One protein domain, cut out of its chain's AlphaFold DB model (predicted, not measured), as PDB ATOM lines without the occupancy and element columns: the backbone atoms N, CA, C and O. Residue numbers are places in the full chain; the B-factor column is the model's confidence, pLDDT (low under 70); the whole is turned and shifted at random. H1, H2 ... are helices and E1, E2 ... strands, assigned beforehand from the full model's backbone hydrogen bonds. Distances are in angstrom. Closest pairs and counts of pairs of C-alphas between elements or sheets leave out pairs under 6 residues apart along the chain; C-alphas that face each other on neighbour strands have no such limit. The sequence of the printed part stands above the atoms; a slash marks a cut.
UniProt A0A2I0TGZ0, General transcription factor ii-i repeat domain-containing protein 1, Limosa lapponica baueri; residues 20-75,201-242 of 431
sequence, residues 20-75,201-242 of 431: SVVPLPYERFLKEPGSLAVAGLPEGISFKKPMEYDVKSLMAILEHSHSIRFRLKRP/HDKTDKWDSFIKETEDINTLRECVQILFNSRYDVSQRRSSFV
ATOM      1  N   SER A  20       0.718 -32.742 -11.527       37.88
ATOM      2  CA  SER A  20       1.796 -32.790 -10.542       37.88
ATOM      3  C   SER A  20       2.055 -31.382  -9.999       37.88
ATOM      4  O   SER A  20       2.477 -30.489 -10.733       37.88
ATOM      5  N   VAL A  21       1.805 -31.179  -8.703       41.03
ATOM      6  CA  VAL A  21       2.233 -29.961  -7.998       41.03
ATOM      7  C   VAL A  21       3.757 -29.923  -8.037       41.03
ATOM      8  O   VAL A  21       4.415 -30.850  -7.563       41.03
ATOM      9  N   VAL A  22       4.328 -28.876  -8.628       51.91
ATOM     10  CA  VAL A  22       5.783 -28.760  -8.776       51.91
ATOM     11  C   VAL A  22       6.374 -28.229  -7.463       51.91
ATOM     12  O   VAL A  22       6.046 -27.101  -7.085       51.91
ATOM     13  N   PRO A  23       7.249 -28.985  -6.769       71.94
ATOM     14  CA  PRO A  23       7.873 -28.520  -5.531       71.94
ATOM     15  C   PRO A  23       8.746 -27.290  -5.793       71.94
ATOM     16  O   PRO A  23       9.335 -27.150  -6.869       71.94
ATOM     17  N   LEU A  24       8.835 -26.396  -4.808       75.12
ATOM     18  CA  LEU A  24       9.608 -25.161  -4.897       75.12
ATOM     19  C   LEU A  24      11.120 -25.457  -5.019       75.12
ATOM     20  O   LEU A  24      11.713 -25.971  -4.072       75.12
ATOM     21  N   PRO A  25      11.780 -25.115  -6.143       79.50
ATOM     22  CA  PRO A  25      13.208 -25.358  -6.332       79.50
ATOM     23  C   PRO A  25      14.058 -24.275  -5.649       79.50
ATOM     24  O   PRO A  25      14.570 -23.369  -6.315       79.50
ATOM     25  N   TYR A  26      14.210 -24.361  -4.324       80.00
ATOM     26  CA  TYR A  26      14.978 -23.403  -3.516       80.00
ATOM     27  C   TYR A  26      16.372 -23.117  -4.093       80.00
ATOM     28  O   TYR A  26      16.772 -21.960  -4.178       80.00
ATOM     29  N   GLU A  27      17.083 -24.140  -4.568       84.31
ATOM     30  CA  GLU A  27      18.438 -24.041  -5.132       84.31
ATOM     31  C   GLU A  27      18.508 -23.071  -6.318       84.31
ATOM     32  O   GLU A  27      19.492 -22.349  -6.474       84.31
ATOM     33  N   ARG A  28      17.461 -23.034  -7.155       77.56
ATOM     34  CA  ARG A  28      17.405 -22.134  -8.317       77.56
ATOM     35  C   ARG A  28      17.160 -20.692  -7.885       77.56
ATOM     36  O   ARG A  28      17.841 -19.795  -8.369       77.56
ATOM     37  N   PHE A  29      16.249 -20.475  -6.941       83.44
ATOM     38  CA  PHE A  29      15.872 -19.131  -6.494       83.44
ATOM     39  C   PHE A  29      16.880 -18.487  -5.540       83.44
ATOM     40  O   PHE A  29      17.034 -17.270  -5.558       83.44
ATOM     41  N   LEU A  30      17.613 -19.287  -4.762       82.88
ATOM     42  CA  LEU A  30      18.729 -18.808  -3.944       82.88
ATOM     43  C   LEU A  30      19.955 -18.451  -4.801       82.88
ATOM     44  O   LEU A  30      20.675 -17.514  -4.470       82.88
ATOM     45  N   LYS A  31      20.177 -19.157  -5.921       85.19
ATOM     46  CA  LYS A  31      21.252 -18.839  -6.876       85.19
ATOM     47  C   LYS A  31      20.906 -17.659  -7.791       85.19
ATOM     48  O   LYS A  31      21.790 -16.877  -8.128       85.19
ATOM     49  N   GLU A  32      19.646 -17.533  -8.201       80.12
ATOM     50  CA  GLU A  32      19.176 -16.492  -9.117       80.12
ATOM     51  C   GLU A  32      17.991 -15.708  -8.513       80.12
ATOM     52  O   GLU A  32      16.838 -15.909  -8.914       80.12
ATOM     53  N   PRO A  33      18.246 -14.762  -7.583       74.56
ATOM     54  CA  PRO A  33      17.195 -13.974  -6.925       74.56
ATOM     55  C   PRO A  33      16.422 -13.054  -7.891       74.56
ATOM     56  O   PRO A  33      15.380 -12.505  -7.541       74.56
ATOM     57  N   GLY A  34      16.908 -12.885  -9.126       78.62
ATOM     58  CA  GLY A  34      16.198 -12.181 -10.194       78.62
ATOM     59  C   GLY A  34      14.995 -12.945 -10.762       78.62
ATOM     60  O   GLY A  34      14.071 -12.301 -11.254       78.62
ATOM     61  N   SER A  35      14.971 -14.279 -10.667       78.19
ATOM     62  CA  SER A  35      13.935 -15.133 -11.279       78.19
ATOM     63  C   SER A  35      12.639 -15.231 -10.461       78.19
ATOM     64  O   SER A  35      11.550 -15.393 -11.019       78.19
ATOM     65  N   LEU A  36      12.728 -15.076  -9.137       83.94
ATOM     66  CA  LEU A  36      11.593 -15.122  -8.220       83.94
ATOM     67  C   LEU A  36      11.603 -13.914  -7.284       83.94
ATOM     68  O   LEU A  36      12.446 -13.802  -6.400       83.94
ATOM     69  N   ALA A  37      10.591 -13.058  -7.408       85.06
ATOM     70  CA  ALA A  37      10.297 -12.045  -6.407       85.06
ATOM     71  C   ALA A  37       9.304 -12.607  -5.375       85.06
ATOM     72  O   ALA A  37       8.176 -12.970  -5.719       85.06
ATOM     73  N   VAL A  38       9.708 -12.652  -4.106       88.69
ATOM     74  CA  VAL A  38       8.818 -12.950  -2.974       88.69
ATOM     75  C   VAL A  38       8.416 -11.627  -2.323       88.69
ATOM     76  O   VAL A  38       9.267 -10.786  -2.053       88.69
ATOM     77  N   ALA A  39       7.119 -11.419  -2.111       85.88
ATOM     78  CA  ALA A  39       6.565 -10.192  -1.545       85.88
ATOM     79  C   ALA A  39       5.670 -10.506  -0.343       85.88
ATOM     80  O   ALA A  39       4.957 -11.508  -0.362       85.88
ATOM     81  N   GLY A  40       5.657  -9.630   0.664       84.31
ATOM     82  CA  GLY A  40       4.806  -9.782   1.850       84.31
ATOM     83  C   GLY A  40       5.274 -10.839   2.855       84.31
ATOM     84  O   GLY A  40       4.442 -11.328   3.613       84.31
ATOM     85  N   LEU A  41       6.567 -11.194   2.841       88.06
ATOM     86  CA  LEU A  41       7.246 -11.790   3.999       88.06
ATOM     87  C   LEU A  41       7.353 -10.753   5.138       88.06
ATOM     88  O   LEU A  41       7.351  -9.556   4.834       88.06
ATOM     89  N   PRO A  42       7.469 -11.186   6.410       89.69
ATOM     90  CA  PRO A  42       7.730 -10.290   7.536       89.69
ATOM     91  C   PRO A  42       9.027  -9.490   7.371       89.69
ATOM     92  O   PRO A  42       9.976  -9.935   6.719       89.69
ATOM     93  N   GLU A  43       9.082  -8.318   7.999       87.94
ATOM     94  CA  GLU A  43      10.278  -7.476   7.997       87.94
ATOM     95  C   GLU A  43      11.469  -8.203   8.652       87.94
ATOM     96  O   GLU A  43      11.321  -8.932   9.630       87.94
ATOM     97  N   GLY A  44      12.660  -8.066   8.060       88.69
ATOM     98  CA  GLY A  44      13.871  -8.778   8.490       88.69
ATOM     99  C   GLY A  44      13.984 -10.246   8.041       88.69
ATOM    100  O   GLY A  44      15.082 -10.804   8.109       88.69
ATOM    101  N   ILE A  45      12.922 -10.875   7.519       92.44
ATOM    102  CA  ILE A  45      12.952 -12.281   7.078       92.44
ATOM    103  C   ILE A  45      13.196 -12.385   5.566       92.44
ATOM    104  O   ILE A  45      12.336 -12.062   4.744       92.44
ATOM    105  N   SER A  46      14.361 -12.910   5.174       91.62
ATOM    106  CA  SER A  46      14.650 -13.249   3.774       91.62
ATOM    107  C   SER A  46      14.081 -14.619   3.388       91.62
ATOM    108  O   SER A  46      13.924 -15.506   4.227       91.62
ATOM    109  N   PHE A  47      13.838 -14.837   2.094       90.69
ATOM    110  CA  PHE A  47      13.469 -16.152   1.560       90.69
ATOM    111  C   PHE A  47      14.642 -17.152   1.674       90.69
ATOM    112  O   PHE A  47      15.744 -16.857   1.211       90.69
ATOM    113  N   LYS A  48      14.401 -18.309   2.306       90.56
ATOM    114  CA  LYS A  48      15.344 -19.419   2.570       90.56
ATOM    115  C   LYS A  48      14.586 -20.754   2.613       90.56
ATOM    116  O   LYS A  48      13.356 -20.762   2.515       90.56
ATOM    117  N   LYS A  49      15.282 -21.886   2.789       86.44
ATOM    118  CA  LYS A  49      14.614 -23.170   3.069       86.44
ATOM    119  C   LYS A  49      13.959 -23.152   4.460       86.44
ATOM    120  O   LYS A  49      14.541 -22.580   5.379       86.44
ATOM    121  N   PRO A  50      12.832 -23.858   4.677       80.69
ATOM    122  CA  PRO A  50      12.191 -23.971   5.989       80.69
ATOM    123  C   PRO A  50      13.143 -24.452   7.090       80.69
ATOM    124  O   PRO A  50      13.086 -23.974   8.218       80.69
ATOM    125  N   MET A  51      14.082 -25.339   6.744       82.62
ATOM    126  CA  MET A  51      15.086 -25.861   7.676       82.62
ATOM    127  C   MET A  51      16.126 -24.831   8.158       82.62
ATOM    128  O   MET A  51      16.837 -25.104   9.125       82.62
ATOM    129  N   GLU A  52      16.222 -23.668   7.511       88.19
ATOM    130  CA  GLU A  52      17.156 -22.587   7.861       88.19
ATOM    131  C   GLU A  52      16.531 -21.520   8.774       88.19
ATOM    132  O   GLU A  52      17.241 -20.628   9.240       88.19
ATOM    133  N   TYR A  53      15.221 -21.587   9.031       87.56
ATOM    134  CA  TYR A  53      14.538 -20.678   9.951       87.56
ATOM    135  C   TYR A  53      14.540 -21.216  11.386       87.56
ATOM    136  O   TYR A  53      14.389 -22.421  11.631       87.56
ATOM    137  N   ASP A  54      14.677 -20.295  12.336       92.25
ATOM    138  CA  ASP A  54      14.402 -20.515  13.750       92.25
ATOM    139  C   ASP A  54      12.887 -20.495  14.029       92.25
ATOM    140  O   ASP A  54      12.086 -20.055  13.200       92.25
ATOM    141  N   VAL A  55      12.494 -20.954  15.218       83.25
ATOM    142  CA  VAL A  55      11.085 -21.057  15.637       83.25
ATOM    143  C   VAL A  55      10.345 -19.720  15.503       83.25
ATOM    144  O   VAL A  55       9.239 -19.697  14.970       83.25
ATOM    145  N   LYS A  56      10.962 -18.594  15.896       89.00
ATOM    146  CA  LYS A  56      10.305 -17.277  15.866       89.00
ATOM    147  C   LYS A  56      10.067 -16.807  14.432       89.00
ATOM    148  O   LYS A  56       8.970 -16.350  14.118       89.00
ATOM    149  N   SER A  57      11.051 -16.986  13.546       90.81
ATOM    150  CA  SER A  57      10.874 -16.703  12.115       90.81
ATOM    151  C   SER A  57       9.782 -17.571  11.486       90.81
ATOM    152  O   SER A  57       8.975 -17.057  10.716       90.81
ATOM    153  N   LEU A  58       9.718 -18.868  11.816       80.38
ATOM    154  CA  LEU A  58       8.675 -19.764  11.303       80.38
ATOM    155  C   LEU A  58       7.275 -19.303  11.730       80.38
ATOM    156  O   LEU A  58       6.401 -19.174  10.874       80.38
ATOM    157  N   MET A  59       7.075 -18.994  13.015       80.25
ATOM    158  CA  MET A  59       5.805 -18.463  13.530       80.25
ATOM    159  C   MET A  59       5.401 -17.166  12.806       80.25
ATOM    160  O   MET A  59       4.296 -17.086  12.270       80.25
ATOM    161  N   ALA A  60       6.318 -16.199  12.687       86.88
ATOM    162  CA  ALA A  60       6.059 -14.922  12.015       86.88
ATOM    163  C   ALA A  60       5.710 -15.085  10.519       86.88
ATOM    164  O   ALA A  60       4.841 -14.380   9.999       86.88
ATOM    165  N   ILE A  61       6.350 -16.029   9.812       83.94
ATOM    166  CA  ILE A  61       6.026 -16.369   8.412       83.94
ATOM    167  C   ILE A  61       4.596 -16.923   8.291       83.94
ATOM    168  O   ILE A  61       3.910 -16.629   7.308       83.94
ATOM    169  N   LEU A  62       4.145 -17.726   9.259       78.38
ATOM    170  CA  LEU A  62       2.814 -18.337   9.255       78.38
ATOM    171  C   LEU A  62       1.708 -17.331   9.614       78.38
ATOM    172  O   LEU A  62       0.699 -17.270   8.912       78.38
ATOM    173  N   GLU A  63       1.940 -16.468  10.602       79.31
ATOM    174  CA  GLU A  63       1.085 -15.319  10.944       79.31
ATOM    175  C   GLU A  63       0.867 -14.396   9.719       79.31
ATOM    176  O   GLU A  63      -0.258 -14.073   9.313       79.31
ATOM    177  N   HIS A  64       1.953 -14.075   9.010       77.88
ATOM    178  CA  HIS A  64       1.931 -13.248   7.799       77.88
ATOM    179  C   HIS A  64       1.645 -14.047   6.511       77.88
ATOM    180  O   HIS A  64       1.743 -13.517   5.401       77.88
ATOM    181  N   SER A  65       1.226 -15.314   6.609       77.94
ATOM    182  CA  SER A  65       0.979 -16.192   5.450       77.94
ATOM    183  C   SER A  65       0.020 -15.592   4.417       77.94
ATOM    184  O   SER A  65       0.157 -15.819   3.210       77.94
ATOM    185  N   HIS A  66      -0.931 -14.775   4.869       70.50
ATOM    186  CA  HIS A  66      -1.903 -14.100   4.021       70.50
ATOM    187  C   HIS A  66      -1.259 -13.073   3.064       70.50
ATOM    188  O   HIS A  66      -1.635 -13.045   1.885       70.50
ATOM    189  N   SER A  67      -0.253 -12.303   3.504       73.00
ATOM    190  CA  SER A  67       0.456 -11.317   2.669       73.00
ATOM    191  C   SER A  67       1.482 -11.937   1.715       73.00
ATOM    192  O   SER A  67       1.728 -11.363   0.647       73.00
ATOM    193  N   ILE A  68       2.029 -13.112   2.055       83.19
ATOM    194  CA  ILE A  68       3.086 -13.789   1.291       83.19
ATOM    195  C   ILE A  68       2.611 -14.162  -0.117       83.19
ATOM    196  O   ILE A  68       1.661 -14.925  -0.318       83.19
ATOM    197  N   ARG A  69       3.304 -13.648  -1.133       77.38
ATOM    198  CA  ARG A  69       3.038 -13.912  -2.550       77.38
ATOM    199  C   ARG A  69       4.340 -14.128  -3.300       77.38
ATOM    200  O   ARG A  69       5.270 -13.335  -3.199       77.38
ATOM    201  N   PHE A  70       4.352 -15.172  -4.113       83.88
ATOM    202  CA  PHE A  70       5.430 -15.474  -5.038       83.88
ATOM    203  C   PHE A  70       5.112 -14.792  -6.382       83.88
ATOM    204  O   PHE A  70       3.948 -14.594  -6.743       83.88
ATOM    205  N   ARG A  71       6.140 -14.340  -7.099       82.69
ATOM    206  CA  ARG A  71       6.026 -13.723  -8.426       82.69
ATOM    207  C   ARG A  71       7.211 -14.169  -9.265       82.69
ATOM    208  O   ARG A  71       8.334 -13.722  -9.046       82.69
ATOM    209  N   LEU A  72       6.953 -15.044 -10.228       82.50
ATOM    210  CA  LEU A  72       7.959 -15.431 -11.208       82.50
ATOM    211  C   LEU A  72       8.196 -14.268 -12.166       82.50
ATOM    212  O   LEU A  72       7.259 -13.764 -12.790       82.50
ATOM    213  N   LYS A  73       9.448 -13.827 -12.257       77.75
ATOM    214  CA  LYS A  73       9.886 -12.896 -13.291       77.75
ATOM    215  C   LYS A  73      10.264 -13.724 -14.512       77.75
ATOM    216  O   LYS A  73      11.051 -14.661 -14.419       77.75
ATOM    217  N   ARG A  74       9.690 -13.384 -15.666       62.53
ATOM    218  CA  ARG A  74      10.161 -13.920 -16.947       62.53
ATOM    219  C   ARG A  74      11.606 -13.436 -17.146       62.53
ATOM    220  O   ARG A  74      11.838 -12.247 -16.907       62.53
ATOM    221  N   PRO A  75      12.548 -14.283 -17.599       49.78
ATOM    222  CA  PRO A  75      13.801 -13.789 -18.149       49.78
ATOM    223  C   PRO A  75      13.465 -12.770 -19.237       49.78
ATOM    224  O   PRO A  75      12.673 -13.066 -20.135       49.78
ATOM    225  N   HIS A 201      -5.906 -21.021   5.166       45.34
ATOM    226  CA  HIS A 201      -6.689 -20.111   4.319       45.34
ATOM    227  C   HIS A 201      -7.690 -19.176   5.020       45.34
ATOM    228  O   HIS A 201      -8.141 -18.245   4.350       45.34
ATOM    229  N   ASP A 202      -8.032 -19.362   6.299       38.59
ATOM    230  CA  ASP A 202      -9.080 -18.576   6.975       38.59
ATOM    231  C   ASP A 202      -8.484 -17.728   8.110       38.59
ATOM    232  O   ASP A 202      -7.747 -18.217   8.970       38.59
ATOM    233  N   LYS A 203      -8.797 -16.426   8.123       47.06
ATOM    234  CA  LYS A 203      -8.367 -15.517   9.197       47.06
ATOM    235  C   LYS A 203      -9.221 -15.777  10.434       47.06
ATOM    236  O   LYS A 203     -10.261 -15.148  10.606       47.06
ATOM    237  N   THR A 204      -8.781 -16.692  11.290       45.94
ATOM    238  CA  THR A 204      -9.420 -16.948  12.584       45.94
ATOM    239  C   THR A 204      -8.374 -17.036  13.687       45.94
ATOM    240  O   THR A 204      -7.315 -17.631  13.498       45.94
ATOM    241  N   ASP A 205      -8.703 -16.504  14.862       44.09
ATOM    242  CA  ASP A 205      -7.827 -16.379  16.045       44.09
ATOM    243  C   ASP A 205      -7.300 -17.741  16.557       44.09
ATOM    244  O   ASP A 205      -6.345 -17.831  17.325       44.09
ATOM    245  N   LYS A 206      -7.895 -18.832  16.059       42.34
ATOM    246  CA  LYS A 206      -7.467 -20.223  16.239       42.34
ATOM    247  C   LYS A 206      -6.084 -20.507  15.645       42.34
ATOM    248  O   LYS A 206      -5.378 -21.359  16.176       42.34
ATOM    249  N   TRP A 207      -5.698 -19.818  14.566       52.62
ATOM    250  CA  TRP A 207      -4.349 -19.889  13.982       52.62
ATOM    251  C   TRP A 207      -3.328 -19.340  14.978       52.62
ATOM    252  O   TRP A 207      -2.328 -19.997  15.241       52.62
ATOM    253  N   ASP A 208      -3.617 -18.188  15.590       48.53
ATOM    254  CA  ASP A 208      -2.720 -17.548  16.553       48.53
ATOM    255  C   ASP A 208      -2.599 -18.377  17.830       48.53
ATOM    256  O   ASP A 208      -1.498 -18.524  18.355       48.53
ATOM    257  N   SER A 209      -3.697 -18.971  18.313       51.16
ATOM    258  CA  SER A 209      -3.653 -19.950  19.407       51.16
ATOM    259  C   SER A 209      -2.799 -21.169  19.042       51.16
ATOM    260  O   SER A 209      -1.903 -21.523  19.801       51.16
ATOM    261  N   PHE A 210      -3.004 -21.764  17.861       53.66
ATOM    262  CA  PHE A 210      -2.229 -22.922  17.406       53.66
ATOM    263  C   PHE A 210      -0.743 -22.594  17.177       53.66
ATOM    264  O   PHE A 210       0.104 -23.409  17.523       53.66
ATOM    265  N   ILE A 211      -0.402 -21.409  16.655       58.78
ATOM    266  CA  ILE A 211       0.984 -20.915  16.545       58.78
ATOM    267  C   ILE A 211       1.613 -20.768  17.930       58.78
ATOM    268  O   ILE A 211       2.742 -21.206  18.123       58.78
ATOM    269  N   LYS A 212       0.894 -20.168  18.885       59.91
ATOM    270  CA  LYS A 212       1.392 -19.929  20.250       59.91
ATOM    271  C   LYS A 212       1.553 -21.223  21.055       59.91
ATOM    272  O   LYS A 212       2.420 -21.275  21.916       59.91
ATOM    273  N   GLU A 213       0.745 -22.244  20.777       52.31
ATOM    274  CA  GLU A 213       0.812 -23.565  21.423       52.31
ATOM    275  C   GLU A 213       1.793 -24.529  20.716       52.31
ATOM    276  O   GLU A 213       2.379 -25.408  21.349       52.31
ATOM    277  N   THR A 214       2.016 -24.374  19.405       58.19
ATOM    278  CA  THR A 214       2.894 -25.259  18.619       58.19
ATOM    279  C   THR A 214       4.350 -24.805  18.685       58.19
ATOM    280  O   THR A 214       4.856 -24.128  17.790       58.19
ATOM    281  N   GLU A 215       5.062 -25.262  19.712       60.84
ATOM    282  CA  GLU A 215       6.518 -25.078  19.827       60.84
ATOM    283  C   GLU A 215       7.344 -26.110  19.023       60.84
ATOM    284  O   GLU A 215       8.565 -25.972  18.909       60.84
ATOM    285  N   ASP A 216       6.721 -27.139  18.421       72.12
ATOM    286  CA  ASP A 216       7.445 -28.118  17.595       72.12
ATOM    287  C   ASP A 216       7.936 -27.504  16.275       72.12
ATOM    288  O   ASP A 216       7.210 -27.366  15.284       72.12
ATOM    289  N   ILE A 217       9.237 -27.224  16.259       74.75
ATOM    290  CA  ILE A 217       9.985 -26.714  15.114       74.75
ATOM    291  C   ILE A 217       9.795 -27.552  13.838       74.75
ATOM    292  O   ILE A 217       9.837 -26.990  12.744       74.75
ATOM    293  N   ASN A 218       9.570 -28.867  13.933       70.38
ATOM    294  CA  ASN A 218       9.415 -29.724  12.754       70.38
ATOM    295  C   ASN A 218       8.039 -29.533  12.109       70.38
ATOM    296  O   ASN A 218       7.953 -29.294  10.904       70.38
ATOM    297  N   THR A 219       6.977 -29.536  12.915       69.12
ATOM    298  CA  THR A 219       5.617 -29.208  12.468       69.12
ATOM    299  C   THR A 219       5.552 -27.812  11.835       69.12
ATOM    300  O   THR A 219       5.020 -27.659  10.733       69.12
ATOM    301  N   LEU A 220       6.176 -26.802  12.456       69.88
ATOM    302  CA  LEU A 220       6.246 -25.443  11.894       69.88
ATOM    303  C   LEU A 220       6.980 -25.392  10.535       69.88
ATOM    304  O   LEU A 220       6.565 -24.660   9.632       69.88
ATOM    305  N   ARG A 221       8.046 -26.187  10.358       76.50
ATOM    306  CA  ARG A 221       8.797 -26.295   9.090       76.50
ATOM    307  C   ARG A 221       7.950 -26.877   7.967       76.50
ATOM    308  O   ARG A 221       7.950 -26.313   6.871       76.50
ATOM    309  N   GLU A 222       7.194 -27.937   8.240       66.50
ATOM    310  CA  GLU A 222       6.260 -28.524   7.271       66.50
ATOM    311  C   GLU A 222       5.151 -27.536   6.880       66.50
ATOM    312  O   GLU A 222       4.864 -27.366   5.692       66.50
ATOM    313  N   CYS A 223       4.587 -26.792   7.839       67.94
ATOM    314  CA  CYS A 223       3.598 -25.748   7.548       67.94
ATOM    315  C   CYS A 223       4.144 -24.668   6.593       67.94
ATOM    316  O   CYS A 223       3.480 -24.328   5.607       67.94
ATOM    317  N   VAL A 224       5.363 -24.163   6.826       76.06
ATOM    318  CA  VAL A 224       6.002 -23.173   5.932       76.06
ATOM    319  C   VAL A 224       6.340 -23.785   4.565       76.06
ATOM    320  O   VAL A 224       6.134 -23.139   3.533       76.06
ATOM    321  N   GLN A 225       6.786 -25.044   4.525       75.88
ATOM    322  CA  GLN A 225       7.078 -25.762   3.282       75.88
ATOM    323  C   GLN A 225       5.830 -25.927   2.400       75.88
ATOM    324  O   GLN A 225       5.894 -25.705   1.184       75.88
ATOM    325  N   ILE A 226       4.692 -26.283   3.001       68.06
ATOM    326  CA  ILE A 226       3.397 -26.394   2.317       68.06
ATOM    327  C   ILE A 226       2.948 -25.015   1.820       68.06
ATOM    328  O   ILE A 226       2.645 -24.871   0.635       68.06
ATOM    329  N   LEU A 227       2.990 -23.986   2.677       75.44
ATOM    330  CA  LEU A 227       2.619 -22.612   2.323       75.44
ATOM    331  C   LEU A 227       3.394 -22.103   1.097       75.44
ATOM    332  O   LEU A 227       2.788 -21.606   0.141       75.44
ATOM    333  N   PHE A 228       4.722 -22.235   1.098       79.81
ATOM    334  CA  PHE A 228       5.554 -21.758  -0.007       79.81
ATOM    335  C   PHE A 228       5.301 -22.549  -1.298       79.81
ATOM    336  O   PHE A 228       5.125 -21.932  -2.351       79.81
ATOM    337  N   ASN A 229       5.188 -23.882  -1.227       76.25
ATOM    338  CA  ASN A 229       4.834 -24.717  -2.383       76.25
ATOM    339  C   ASN A 229       3.480 -24.304  -2.989       76.25
ATOM    340  O   ASN A 229       3.382 -24.107  -4.201       76.25
ATOM    341  N   SER A 230       2.451 -24.101  -2.161       68.94
ATOM    342  CA  SER A 230       1.116 -23.689  -2.617       68.94
ATOM    343  C   SER A 230       1.119 -22.303  -3.266       68.94
ATOM    344  O   SER A 230       0.547 -22.119  -4.343       68.94
ATOM    345  N   ARG A 231       1.788 -21.312  -2.658       68.81
ATOM    346  CA  ARG A 231       1.885 -19.954  -3.226       68.81
ATOM    347  C   ARG A 231       2.706 -19.942  -4.524       68.81
ATOM    348  O   ARG A 231       2.395 -19.170  -5.435       68.81
ATOM    349  N   TYR A 232       3.710 -20.807  -4.641       72.12
ATOM    350  CA  TYR A 232       4.532 -20.966  -5.840       72.12
ATOM    351  C   TYR A 232       3.796 -21.643  -7.001       72.12
ATOM    352  O   TYR A 232       3.845 -21.139  -8.122       72.12
ATOM    353  N   ASP A 233       3.057 -22.720  -6.745       64.38
ATOM    354  CA  ASP A 233       2.242 -23.396  -7.760       64.38
ATOM    355  C   ASP A 233       1.157 -22.464  -8.341       64.38
ATOM    356  O   ASP A 233       1.015 -22.342  -9.561       64.38
ATOM    357  N   VAL A 234       0.479 -21.686  -7.485       61.88
ATOM    358  CA  VAL A 234      -0.441 -20.614  -7.918       61.88
ATOM    359  C   VAL A 234       0.272 -19.576  -8.795       61.88
ATOM    360  O   VAL A 234      -0.311 -19.057  -9.751       61.88
ATOM    361  N   SER A 235       1.540 -19.278  -8.503       65.00
ATOM    362  CA  SER A 235       2.341 -18.314  -9.266       65.00
ATOM    363  C   SER A 235       2.774 -18.863 -10.627       65.00
ATOM    364  O   SER A 235       2.730 -18.124 -11.610       65.00
ATOM    365  N   GLN A 236       3.110 -20.155 -10.719       63.06
ATOM    366  CA  GLN A 236       3.345 -20.832 -11.997       63.06
ATOM    367  C   GLN A 236       2.083 -20.837 -12.861       63.06
ATOM    368  O   GLN A 236       2.133 -20.372 -14.000       63.06
ATOM    369  N   ARG A 237       0.938 -21.263 -12.305       54.44
ATOM    370  CA  ARG A 237      -0.338 -21.311 -13.041       54.44
ATOM    371  C   ARG A 237      -0.775 -19.936 -13.561       54.44
ATOM    372  O   ARG A 237      -1.279 -19.841 -14.678       54.44
ATOM    373  N   ARG A 238      -0.514 -18.860 -12.807       52.94
ATOM    374  CA  ARG A 238      -0.712 -17.474 -13.275       52.94
ATOM    375  C   ARG A 238       0.295 -17.059 -14.350       52.94
ATOM    376  O   ARG A 238      -0.095 -16.406 -15.311       52.94
ATOM    377  N   SER A 239       1.564 -17.455 -14.236       54.66
ATOM    378  CA  SER A 239       2.585 -17.152 -15.250       54.66
ATOM    379  C   SER A 239       2.325 -17.838 -16.597       54.66
ATOM    380  O   SER A 239       2.753 -17.316 -17.624       54.66
ATOM    381  N   SER A 240       1.630 -18.981 -16.610       50.81
ATOM    382  CA  SER A 240       1.173 -19.656 -17.833       50.81
ATOM    383  C   SER A 240      -0.133 -19.097 -18.419       50.81
ATOM    384  O   SER A 240      -0.554 -19.562 -19.473       50.81
ATOM    385  N   PHE A 241      -0.793 -18.132 -17.765       38.31
ATOM    386  CA  PHE A 241      -2.147 -17.684 -18.122       38.31
ATOM    387  C   PHE A 241      -2.204 -16.171 -18.409       38.31
ATOM    388  O   PHE A 241      -2.699 -15.380 -17.605       38.31
ATOM    389  N   VAL A 242      -1.672 -15.762 -19.569       34.06
ATOM    390  CA  VAL A 242      -1.661 -14.370 -20.070       34.06
ATOM    391  C   VAL A 242      -1.680 -14.396 -21.618       34.06
ATOM    392  O   VAL A 242      -0.890 -15.142 -22.188       34.06
TER     393      VAL A 242
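Overview. This is residues 20 to 75 and 201 to 242 of the 431 residues of the protein "General transcription factor ii-i repeat domain-containing protein 1" of Limosa lapponica baueri (UniProt A0A2I0TGZ0). One long helix, H4, runs along the domain, with H2 packed on its first part and a small antiparallel sheet, E1 - E2, beside its last part. H3 packs on H2 at one end. The printed part has 98 residues with four named helices and two named strands in the order H1 E1 H2 E2 H3 H4, and its class is mostly helix, helices holding 49 of the 57 residues in named elements; it is compact, with a radius of gyration of the C-alphas of 13.8 A, spanning 42 by 28 by 27 A.

Along the chain. Find C-alpha 26 at (14.978, -23.403, -3.516), where H1, residues 26 to 31, begins. Then come E1, 36 to 39; H2, 55 to 66; E2, 69 to 72; H3, 206 to 213. H4, 217 to 239, runs 32.7 A to C-alpha 239 at (2.585, -17.152, -15.250).

Arrangement. H4 touches H2 with residues 217 to 227 alone; their closest C-alphas, Val 55 and Ile 217, are 5.8 A apart. H2 touches H3 with residues 59 to 63 alone, closest C-alphas Met 59 and Ile 211, 6.2 A. Between E1 and E2, look at N 37 and O 71, 2.9 A. Every O i to N i+4 pair is within hydrogen-bond range in H1, H3 and H4; H2 has 7 of 8.

Size, cuts and confidence. Residues 76 to 200 are cut out, C-alphas 75 and 201 being 31.1 A apart. E1 to H2 is a long link. Confidence is low, for instance, at residues 201 to 215.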